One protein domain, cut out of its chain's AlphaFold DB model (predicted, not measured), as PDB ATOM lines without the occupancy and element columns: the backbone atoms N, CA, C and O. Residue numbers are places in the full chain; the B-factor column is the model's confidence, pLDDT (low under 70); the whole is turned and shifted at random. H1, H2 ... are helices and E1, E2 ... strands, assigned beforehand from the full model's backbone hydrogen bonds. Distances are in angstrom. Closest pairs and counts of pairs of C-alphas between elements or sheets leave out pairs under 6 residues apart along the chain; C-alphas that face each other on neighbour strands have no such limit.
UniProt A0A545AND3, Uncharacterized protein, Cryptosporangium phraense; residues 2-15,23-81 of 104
ATOM      1  N   GLU A   2     143.857 112.829 111.766       80.25
ATOM      2  CA  GLU A   2     143.728 112.038 110.525       80.25
ATOM      3  C   GLU A   2     142.311 111.522 110.219       80.25
ATOM      4  O   GLU A   2     141.856 111.611 109.083       80.25
ATOM      5  N   THR A   3     141.563 111.070 111.230       79.25
ATOM      6  CA  THR A   3     140.148 110.695 111.055       79.25
ATOM      7  C   THR A   3     139.294 111.862 110.559       79.25
ATOM      8  O   THR A   3     138.462 111.667 109.682       79.25
ATOM      9  N   LEU A   4     139.509 113.068 111.100       76.69
ATOM     10  CA  LEU A   4     138.769 114.275 110.710       76.69
ATOM     11  C   LEU A   4     139.155 114.728 109.302       76.69
ATOM     12  O   LEU A   4     138.278 115.059 108.519       76.69
ATOM     13  N   ARG A   5     140.441 114.637 108.953       75.31
ATOM     14  CA  ARG A   5     140.922 114.898 107.594       75.31
ATOM     15  C   ARG A   5     140.271 113.969 106.568       75.31
ATOM     16  O   ARG A   5     139.745 114.436 105.573       75.31
ATOM     17  N   ARG A   6     140.218 112.658 106.834       78.69
ATOM     18  CA  ARG A   6     139.555 111.701 105.925       78.69
ATOM     19  C   ARG A   6     138.050 111.941 105.785       78.69
ATOM     20  O   ARG A   6     137.503 111.657 104.727       78.69
ATOM     21  N   LEU A   7     137.387 112.418 106.840       72.56
ATOM     22  CA  LEU A   7     135.973 112.812 106.787       72.56
ATOM     23  C   LEU A   7     135.770 114.048 105.910       72.56
ATOM     24  O   LEU A   7     134.862 114.051 105.088       72.56
ATOM     25  N   ALA A   8     136.631 115.050 106.072       68.88
ATOM     26  CA  ALA A   8     136.629 116.269 105.276       68.88
ATOM     27  C   ALA A   8     136.867 115.967 103.781       68.88
ATOM     28  O   ALA A   8     136.050 116.320 102.936       68.88
ATOM     29  N   ASP A   9     137.919 115.204 103.467       71.06
ATOM     30  CA  ASP A   9     138.298 114.856 102.089       71.06
ATOM     31  C   ASP A   9     137.285 113.924 101.391       71.06
ATOM     32  O   ASP A   9     137.161 113.934 100.169       71.06
ATOM     33  N   GLY A  10     136.609 113.050 102.146       66.88
ATOM     34  CA  GLY A  10     135.763 111.991 101.587       66.88
ATOM     35  C   GLY A  10     134.313 112.391 101.316       66.88
ATOM     36  O   GLY A  10     133.623 111.680 100.587       66.88
ATOM     37  N   VAL A  11     133.840 113.479 101.924       60.84
ATOM     38  CA  VAL A  11     132.418 113.853 101.903       60.84
ATOM     39  C   VAL A  11     132.172 115.162 101.155       60.84
ATOM     40  O   VAL A  11     131.058 115.374 100.682       60.84
ATOM     41  N   TRP A  12     133.182 116.018 100.999       61.47
ATOM     42  CA  TRP A  12     133.004 117.298 100.319       61.47
ATOM     43  C   TRP A  12     133.403 117.247  98.856       61.47
ATOM     44  O   TRP A  12     134.499 116.819  98.495       61.47
ATOM     45  N   SER A  13     132.495 117.725  98.009       56.94
ATOM     46  CA  SER A  13     132.816 118.062  96.629       56.94
ATOM     47  C   SER A  13     133.604 119.372  96.618       56.94
ATOM     48  O   SER A  13     133.312 120.286  97.385       56.94
ATOM     49  N   SER A  14     134.580 119.512  95.719       54.03
ATOM     50  CA  SER A  14     135.385 120.737  95.574       54.03
ATOM     51  C   SER A  14     134.563 122.008  95.279       54.03
ATOM     52  O   SER A  14     135.090 123.108  95.425       54.03
ATOM     53  N   ASP A  15     133.290 121.865  94.895       51.50
ATOM     54  CA  ASP A  15     132.354 122.956  94.573       51.50
ATOM     55  C   ASP A  15     131.410 123.351  95.729       51.50
ATOM     56  O   ASP A  15     130.603 124.275  95.595       51.50
ATOM     57  N   ARG A  23     123.115 121.553 104.634       71.12
ATOM     58  CA  ARG A  23     123.234 120.929 105.954       71.12
ATOM     59  C   ARG A  23     124.406 119.953 105.978       71.12
ATOM     60  O   ARG A  23     124.574 119.158 105.060       71.12
ATOM     61  N   MET A  24     125.137 119.948 107.095       79.56
ATOM     62  CA  MET A  24     126.186 118.959 107.340       79.56
ATOM     63  C   MET A  24     125.628 117.536 107.147       79.56
ATOM     64  O   MET A  24     124.600 117.206 107.756       79.56
ATOM     65  N   PRO A  25     126.273 116.696 106.318       83.75
ATOM     66  CA  PRO A  25     125.824 115.334 106.074       83.75
ATOM     67  C   PRO A  25     125.649 114.551 107.373       83.75
ATOM     68  O   PRO A  25     126.469 114.635 108.290       83.75
ATOM     69  N   ARG A  26     124.573 113.763 107.455       85.50
ATOM     70  CA  ARG A  26     124.222 113.034 108.683       85.50
ATOM     71  C   ARG A  26     125.313 112.065 109.131       85.50
ATOM     72  O   ARG A  26     125.541 111.933 110.322       85.50
ATOM     73  N   GLU A  27     126.027 111.464 108.185       86.75
ATOM     74  CA  GLU A  27     127.164 110.589 108.479       86.75
ATOM     75  C   GLU A  27     128.283 111.321 109.238       86.75
ATOM     76  O   GLU A  27     128.844 110.778 110.189       86.75
ATOM     77  N   ILE A  28     128.555 112.585 108.890       87.50
ATOM     78  CA  ILE A  28     129.511 113.427 109.617       87.50
ATOM     79  C   ILE A  28     128.981 113.753 111.015       87.50
ATOM     80  O   ILE A  28     129.728 113.634 111.983       87.50
ATOM     81  N   ILE A  29     127.700 114.124 111.137       89.75
ATOM     82  CA  ILE A  29     127.066 114.405 112.438       89.75
ATOM     83  C   ILE A  29     127.188 113.189 113.361       89.75
ATOM     84  O   ILE A  29     127.650 113.313 114.495       89.75
ATOM     85  N   ASP A  30     126.819 112.008 112.867       91.31
ATOM     86  CA  ASP A  30     126.879 110.764 113.630       91.31
ATOM     87  C   ASP A  30     128.331 110.453 114.024       91.31
ATOM     88  O   ASP A  30     128.611 110.065 115.161       91.31
ATOM     89  N   LYS A  31     129.293 110.706 113.130       91.62
ATOM     90  CA  LYS A  31     130.710 110.507 113.428       91.62
ATOM     91  C   LYS A  31     131.232 111.472 114.491       91.62
ATOM     92  O   LYS A  31     131.897 111.019 115.425       91.62
ATOM     93  N   LEU A  32     130.913 112.760 114.402       92.56
ATOM     94  CA  LEU A  32     131.244 113.752 115.428       92.56
ATOM     95  C   LEU A  32     130.635 113.376 116.780       92.56
ATOM     96  O   LEU A  32     131.322 113.431 117.800       92.56
ATOM     97  N   ALA A  33     129.392 112.887 116.782       93.25
ATOM     98  CA  ALA A  33     128.724 112.414 117.985       93.25
ATOM     99  C   ALA A  33     129.452 111.226 118.637       93.25
ATOM    100  O   ALA A  33     129.586 111.196 119.859       93.25
ATOM    101  N   THR A  34     129.980 110.277 117.850       94.69
ATOM    102  CA  THR A  34     130.795 109.168 118.395       94.69
ATOM    103  C   THR A  34     132.130 109.626 118.982       94.69
ATOM    104  O   THR A  34     132.698 108.931 119.820       94.69
ATOM    105  N   LEU A  35     132.633 110.782 118.545       92.12
ATOM    106  CA  LEU A  35     133.868 111.389 119.037       92.12
ATOM    107  C   LEU A  35     133.624 112.378 120.186       92.12
ATOM    108  O   LEU A  35     134.587 112.899 120.731       92.12
ATOM    109  N   GLY A  36     132.364 112.641 120.553       93.75
ATOM    110  CA  GLY A  36     132.001 113.625 121.576       93.75
ATOM    111  C   GLY A  36     132.104 115.090 121.126       93.75
ATOM    112  O   GLY A  36     131.993 115.989 121.955       93.75
ATOM    113  N   LEU A  37     132.298 115.343 119.830       94.06
ATOM    114  CA  LEU A  37     132.544 116.665 119.237       94.06
ATOM    115  C   LEU A  37     131.229 117.341 118.808       94.06
ATOM    116  O   LEU A  37     131.029 117.670 117.640       94.06
ATOM    117  N   TYR A  38     130.293 117.492 119.745       91.12
ATOM    118  CA  TYR A  38     128.922 117.950 119.464       91.12
ATOM    119  C   TYR A  38     128.812 119.430 119.063       91.12
ATOM    120  O   TYR A  38     127.785 119.847 118.534       91.12
ATOM    121  N   ASP A  39     129.842 120.225 119.346       90.00
ATOM    122  CA  ASP A  39     129.921 121.664 119.089       90.00
ATOM    123  C   ASP A  39     130.672 122.013 117.790       90.00
ATOM    124  O   ASP A  39     130.820 123.195 117.454       90.00
ATOM    125  N   MET A  40     131.141 121.000 117.054       91.75
ATOM    126  CA  MET A  40     131.763 121.175 115.744       91.75
ATOM    127  C   MET A  40     130.705 121.230 114.638       91.75
ATOM    128  O   MET A  40     129.899 120.314 114.472       91.75
ATOM    129  N   GLY A  41     130.722 122.316 113.873       88.44
ATOM    130  CA  GLY A  41     129.945 122.493 112.654       88.44
ATOM    131  C   GLY A  41     130.769 122.236 111.392       88.44
ATOM    132  O   GLY A  41     131.940 121.868 111.446       88.44
ATOM    133  N   ARG A  42     130.143 122.480 110.236       85.50
ATOM    134  CA  ARG A  42     130.773 122.316 108.917       85.50
ATOM    135  C   ARG A  42     132.058 123.139 108.784       85.50
ATOM    136  O   ARG A  42     133.111 122.562 108.565       85.50
ATOM    137  N   ASN A  43     131.986 124.443 109.055       85.31
ATOM    138  CA  ASN A  43     133.136 125.350 108.945       85.31
ATOM    139  C   ASN A  43     134.313 124.947 109.852       85.31
ATOM    140  O   ASN A  43     135.469 125.162 109.503       85.31
ATOM    141  N   ASP A  44     134.036 124.345 111.014       90.94
ATOM    142  CA  ASP A  44     135.092 123.828 111.888       90.94
ATOM    143  C   ASP A  44     135.808 122.644 111.236       90.94
ATOM    144  O   ASP A  44     137.023 122.489 111.345       90.94
ATOM    145  N   LEU A  45     135.054 121.778 110.563       88.81
ATOM    146  CA  LEU A  45     135.642 120.668 109.840       88.81
ATOM    147  C   LEU A  45     136.428 121.159 108.616       88.81
ATOM    148  O   LEU A  45     137.407 120.513 108.242       88.81
ATOM    149  N   ASP A  46     135.986 122.240 107.962       84.75
ATOM    150  CA  ASP A  46     136.586 122.738 106.714       84.75
ATOM    151  C   ASP A  46     138.086 123.008 106.897       84.75
ATOM    152  O   ASP A  46     138.906 122.722 106.024       84.75
ATOM    153  N   ASN A  47     138.471 123.421 108.108       88.75
ATOM    154  CA  ASN A  47     139.860 123.618 108.520       88.75
ATOM    155  C   ASN A  47     140.762 122.398 108.283       88.75
ATOM    156  O   ASN A  47     141.956 122.561 108.040       88.75
ATOM    157  N   TYR A  48     140.213 121.183 108.332       88.94
ATOM    158  CA  TYR A  48     140.972 119.944 108.166       88.94
ATOM    159  C   TYR A  48     141.117 119.498 106.706       88.94
ATOM    160  O   TYR A  48     141.974 118.654 106.444       88.94
ATOM    161  N   ALA A  49     140.320 120.042 105.776       85.25
ATOM    162  CA  ALA A  49     140.510 119.841 104.334       85.25
ATOM    163  C   ALA A  49     141.616 120.747 103.773       85.25
ATOM    164  O   ALA A  49     142.303 120.387 102.816       85.25
ATOM    165  N   PHE A  50     141.809 121.927 104.366       85.88
ATOM    166  CA  PHE A  50     142.840 122.861 103.926       85.88
ATOM    167  C   PHE A  50     144.259 122.376 104.226       85.88
ATOM    168  O   PHE A  50     144.499 121.491 105.054       85.88
ATOM    169  N   THR A  51     145.235 122.992 103.554       89.31
ATOM    170  CA  THR A  51     146.646 122.647 103.741       89.31
ATOM    171  C   THR A  51     147.106 123.058 105.134       89.31
ATOM    172  O   THR A  51     147.156 124.237 105.472       89.31
ATOM    173  N   HIS A  52     147.503 122.070 105.928       92.62
ATOM    174  CA  HIS A  52     148.078 122.275 107.246       92.62
ATOM    175  C   HIS A  52     149.163 121.231 107.520       92.62
ATOM    176  O   HIS A  52     149.140 120.118 106.990       92.62
ATOM    177  N   ASP A  53     150.112 121.600 108.372       93.81
ATOM    178  CA  ASP A  53     151.161 120.724 108.884       93.81
ATOM    179  C   ASP A  53     150.952 120.489 110.383       93.81
ATOM    180  O   ASP A  53     150.544 121.395 111.116       93.81
ATOM    181  N   VAL A  54     151.216 119.264 110.837       93.62
ATOM    182  CA  VAL A  54     151.043 118.856 112.235       93.62
ATOM    183  C   VAL A  54     152.318 118.183 112.712       93.62
ATOM    184  O   VAL A  54     152.633 117.072 112.293       93.62
ATOM    185  N   ASP A  55     153.007 118.826 113.649       93.94
ATOM    186  CA  ASP A  55     154.142 118.251 114.365       93.94
ATOM    187  C   ASP A  55     153.733 117.953 115.809       93.94
ATOM    188  O   ASP A  55     153.131 118.791 116.487       93.94
ATOM    189  N   ARG A  56     154.059 116.762 116.311       92.94
ATOM    190  CA  ARG A  56     153.804 116.386 117.706       92.94
ATOM    191  C   ARG A  56     155.119 116.052 118.388       92.94
ATOM    192  O   ARG A  56     155.786 115.090 118.019       92.94
ATOM    193  N   ARG A  57     155.425 116.786 119.458       93.00
ATOM    194  CA  ARG A  57     156.579 116.544 120.330       93.00
ATOM    195  C   ARG A  57     156.104 116.410 121.763       93.00
ATOM    196  O   ARG A  57     155.612 117.372 122.344       93.00
ATOM    197  N   GLU A  58     156.242 115.209 122.318       92.88
ATOM    198  CA  GLU A  58     155.805 114.883 123.680       92.88
ATOM    199  C   GLU A  58     154.325 115.260 123.925       92.88
ATOM    200  O   GLU A  58     153.416 114.657 123.338       92.88
ATOM    201  N   SER A  59     154.091 116.256 124.783       92.12
ATOM    202  CA  SER A  59     152.787 116.811 125.155       92.12
ATOM    203  C   SER A  59     152.359 118.012 124.304       92.12
ATOM    204  O   SER A  59     151.251 118.512 124.476       92.12
ATOM    205  N   THR A  60     153.206 118.472 123.381       93.31
ATOM    206  CA  THR A  60     152.933 119.620 122.512       93.31
ATOM    207  C   THR A  60     152.530 119.157 121.117       93.31
ATOM    208  O   THR A  60     153.240 118.390 120.463       93.31
ATOM    209  N   VAL A  61     151.392 119.662 120.642       94.31
ATOM    210  CA  VAL A  61     150.948 119.545 119.250       94.31
ATOM    211  C   VAL A  61     151.075 120.923 118.616       94.31
ATOM    212  O   VAL A  61     150.470 121.881 119.090       94.31
ATOM    213  N   ARG A  62     151.876 121.029 117.558       94.62
ATOM    214  CA  ARG A  62     152.070 122.251 116.783       94.62
ATOM    215  C   ARG A  62     151.383 122.098 115.438       94.62
ATOM    216  O   ARG A  62     151.724 121.205 114.669       94.62
ATOM    217  N   ILE A  63     150.431 122.983 115.171       95.06
ATOM    218  CA  ILE A  63     149.693 123.036 113.910       95.06
ATOM    219  C   ILE A  63     150.134 124.296 113.175       95.06
ATOM    220  O   ILE A  63     150.138 125.382 113.759       95.06
ATOM    221  N   ARG A  64     150.525 124.154 111.911       95.06
ATOM    222  CA  ARG A  64     150.851 125.274 111.027       95.06
ATOM    223  C   ARG A  64     149.840 125.311 109.896       95.06
ATOM    224  O   ARG A  64     149.617 124.300 109.240       95.06
ATOM    225  N   THR A  65     149.272 126.480 109.656       93.88
ATOM    226  CA  THR A  65     148.341 126.732 108.557       93.88
ATOM    227  C   THR A  65     148.534 128.161 108.054       93.88
ATOM    228  O   THR A  65     149.009 129.011 108.811       93.88
ATOM    229  N   GLU A  66     148.227 128.397 106.779       91.38
ATOM    230  CA  GLU A  66     148.109 129.746 106.202       91.38
ATOM    231  C   GLU A  66     146.655 130.252 106.239       91.38
ATOM    232  O   GLU A  66     146.397 131.413 105.930       91.38
ATOM    233  N   GLU A  67     145.710 129.391 106.629       89.50
ATOM    234  CA  GLU A  67     144.293 129.732 106.700       89.50
ATOM    235  C   GLU A  67     144.001 130.661 107.879       89.50
ATOM    236  O   GLU A  67     144.506 130.480 108.991       89.50
ATOM    237  N   SER A  68     143.134 131.646 107.648       86.62
ATOM    238  CA  SER A  68     142.672 132.557 108.698       86.62
ATOM    239  C   SER A  68     141.648 131.915 109.634       86.62
ATOM    240  O   SER A  68     141.526 132.342 110.780       86.62
ATOM    241  N   GLU A  69     140.909 130.913 109.151       89.19
ATOM    242  CA  GLU A  69     139.951 130.163 109.960       89.19
ATOM    243  C   GLU A  69     140.640 128.954 110.600       89.19
ATOM    244  O   GLU A  69     141.223 128.110 109.917       89.19
ATOM    245  N   ILE A  70     140.595 128.893 111.930       93.44
ATOM    246  CA  ILE A  70     141.300 127.887 112.740       93.44
ATOM    247  C   ILE A  70     140.430 127.322 113.867       93.44
ATOM    248  O   ILE A  70     140.917 126.534 114.687       93.44
ATOM    249  N   GLN A  71     139.160 127.732 113.950       93.69
ATOM    250  CA  GLN A  71     138.266 127.394 115.052       93.69
ATOM    251  C   GLN A  71     138.134 125.880 115.256       93.69
ATOM    252  O   GLN A  71     138.138 125.414 116.400       93.69
ATOM    253  N   GLY A  72     138.132 125.101 114.174       94.06
ATOM    254  CA  GLY A  72     138.068 123.649 114.232       94.06
ATOM    255  C   GLY A  72     139.225 123.017 114.987       94.06
ATOM    256  O   GLY A  72     138.999 122.128 115.812       94.06
ATOM    257  N   PHE A  73     140.454 123.491 114.760       95.38
ATOM    258  CA  PHE A  73     141.635 123.015 115.485       95.38
ATOM    259  C   PHE A  73     141.560 123.374 116.969       95.38
ATOM    260  O   PHE A  73     141.855 122.536 117.823       95.38
ATOM    261  N   ILE A  74     141.134 124.603 117.280       95.75
ATOM    262  CA  ILE A  74     141.004 125.082 118.661       95.75
ATOM    263  C   ILE A  74     139.997 124.217 119.425       95.75
ATOM    264  O   ILE A  74     140.329 123.708 120.495       95.75
ATOM    265  N   LYS A  75     138.800 123.997 118.867       95.69
ATOM    266  CA  LYS A  75     137.754 123.177 119.499       95.69
ATOM    267  C   LYS A  75     138.234 121.761 119.787       95.69
ATOM    268  O   LYS A  75     138.074 121.284 120.906       95.69
ATOM    269  N   LEU A  76     138.887 121.114 118.821       94.94
ATOM    270  CA  LEU A  76     139.409 119.759 119.004       94.94
ATOM    271  C   LEU A  76     140.457 119.686 120.124       94.94
ATOM    272  O   LEU A  76     140.427 118.769 120.944       94.94
ATOM    273  N   LEU A  77     141.394 120.637 120.160       94.94
ATOM    274  CA  LEU A  77     142.439 120.660 121.183       94.94
ATOM    275  C   LEU A  77     141.852 120.919 122.575       94.94
ATOM    276  O   LEU A  77     142.213 120.221 123.522       94.94
ATOM    277  N   LEU A  78     140.913 121.863 122.690       95.25
ATOM    278  CA  LEU A  78     140.210 122.148 123.943       95.25
ATOM    279  C   LEU A  78     139.360 120.962 124.408       95.25
ATOM    280  O   LEU A  78     139.369 120.643 125.596       95.25
ATOM    281  N   HIS A  79     138.682 120.269 123.488       95.25
ATOM    282  CA  HIS A  79     137.890 119.073 123.787       95.25
ATOM    283  C   HIS A  79     138.733 117.986 124.474       95.25
ATOM    284  O   HIS A  79     138.274 117.321 125.399       95.25
ATOM    285  N   HIS A  80     140.000 117.849 124.077       93.25
ATOM    286  CA  HIS A  80     140.948 116.922 124.697       93.25
ATOM    287  C   HIS A  80     141.737 117.517 125.881       93.25
ATOM    288  O   HIS A  80     142.709 116.913 126.332       93.25
ATOM    289  N   GLY A  81     141.328 118.676 126.406       94.56
ATOM    290  CA  GLY A  81     141.936 119.312 127.581       94.56
ATOM    291  C   GLY A  81     143.258 120.035 127.308       94.56
ATOM    292  O   GLY A  81     144.005 120.324 128.243       94.56
TER     293      GLY A  81
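This is residues 2 to 15 and 23 to 81 of the 104 residues of an uncharacterized protein of Cryptosporangium phraense (UniProt A0A545AND3). A two-stranded hairpin, E1 and E2, makes one end of the model, and four helices with the loops between them lie beyond it, with H2 at the other end of the longest axis and H3 and H4 between. H1 and H2 run side by side in opposite ways, only loosely together, and H4 packs on short H3. The printed part has 73 residues with four named helices and two named strands, in the order H1, H2, H3, E1, E2, H4; the sheet, E1 - E2, is antiparallel and the class is mixed, helices and strands. It is compact, with a radius of gyration of the C-alphas of 12.3 A and spans of 35 by 27 by 18 A.

Start at E1, residues 52 to 57, and E2, residues 60 to 65, an antiparallel hairpin at 165 degrees; look for N 53 and O 64, 2.9 A apart, and N 62 and O 55, 2.8 A, both within hydrogen-bond range. H4, residues 71 to 79, is apart from E1. H4 touches H3, residues 42 to 46, closest at the C-alphas of Asp 44 and Gly 72, 3.8 A. H3 only just touches H1, residues 2 to 11, with 3 pairs of C-alphas within 8 A, the closest those of Ala 8 and Leu 45, 6.4 A. H1 is close to but not clearly touching H2, residues 26 to 34: the closest C-alphas, of Leu 7 and Ile 28, are 7.1 A apart, at a shallow tilt of 13 degrees, opposite ways. H2 is apart from H3 and H4. In H1, H2, H3 and H4 every O i to N i+4 pair is within hydrogen-bond range.

Find C-alpha 52 at (148.078, 122.275, 107.246); E1 runs 16.6 A from there, and E2 16.3 A. H1 starts at C-alpha 2, (143.728, 112.038, 110.525), and is 14.3 A long; H2 is 12.3 A, H3 6.2 A, and H4 12.1 A, ending at C-alpha 79, (137.890, 119.073, 123.787).

The two C-alphas farthest apart, of Asp 15 and Glu 58, are 38.2 A apart. Residues 16 to 22 are not printed, and C-alphas 15 and 23 stand 14.7 A apart across this cut, which lies in the link from H1 to H2. Of the links that are printed whole, H2 to H3 is short, the others are tight and none is long. Mean pLDDT of the printed part is 86.6; look for values under 70 at residue 8 and residues 10 to 15.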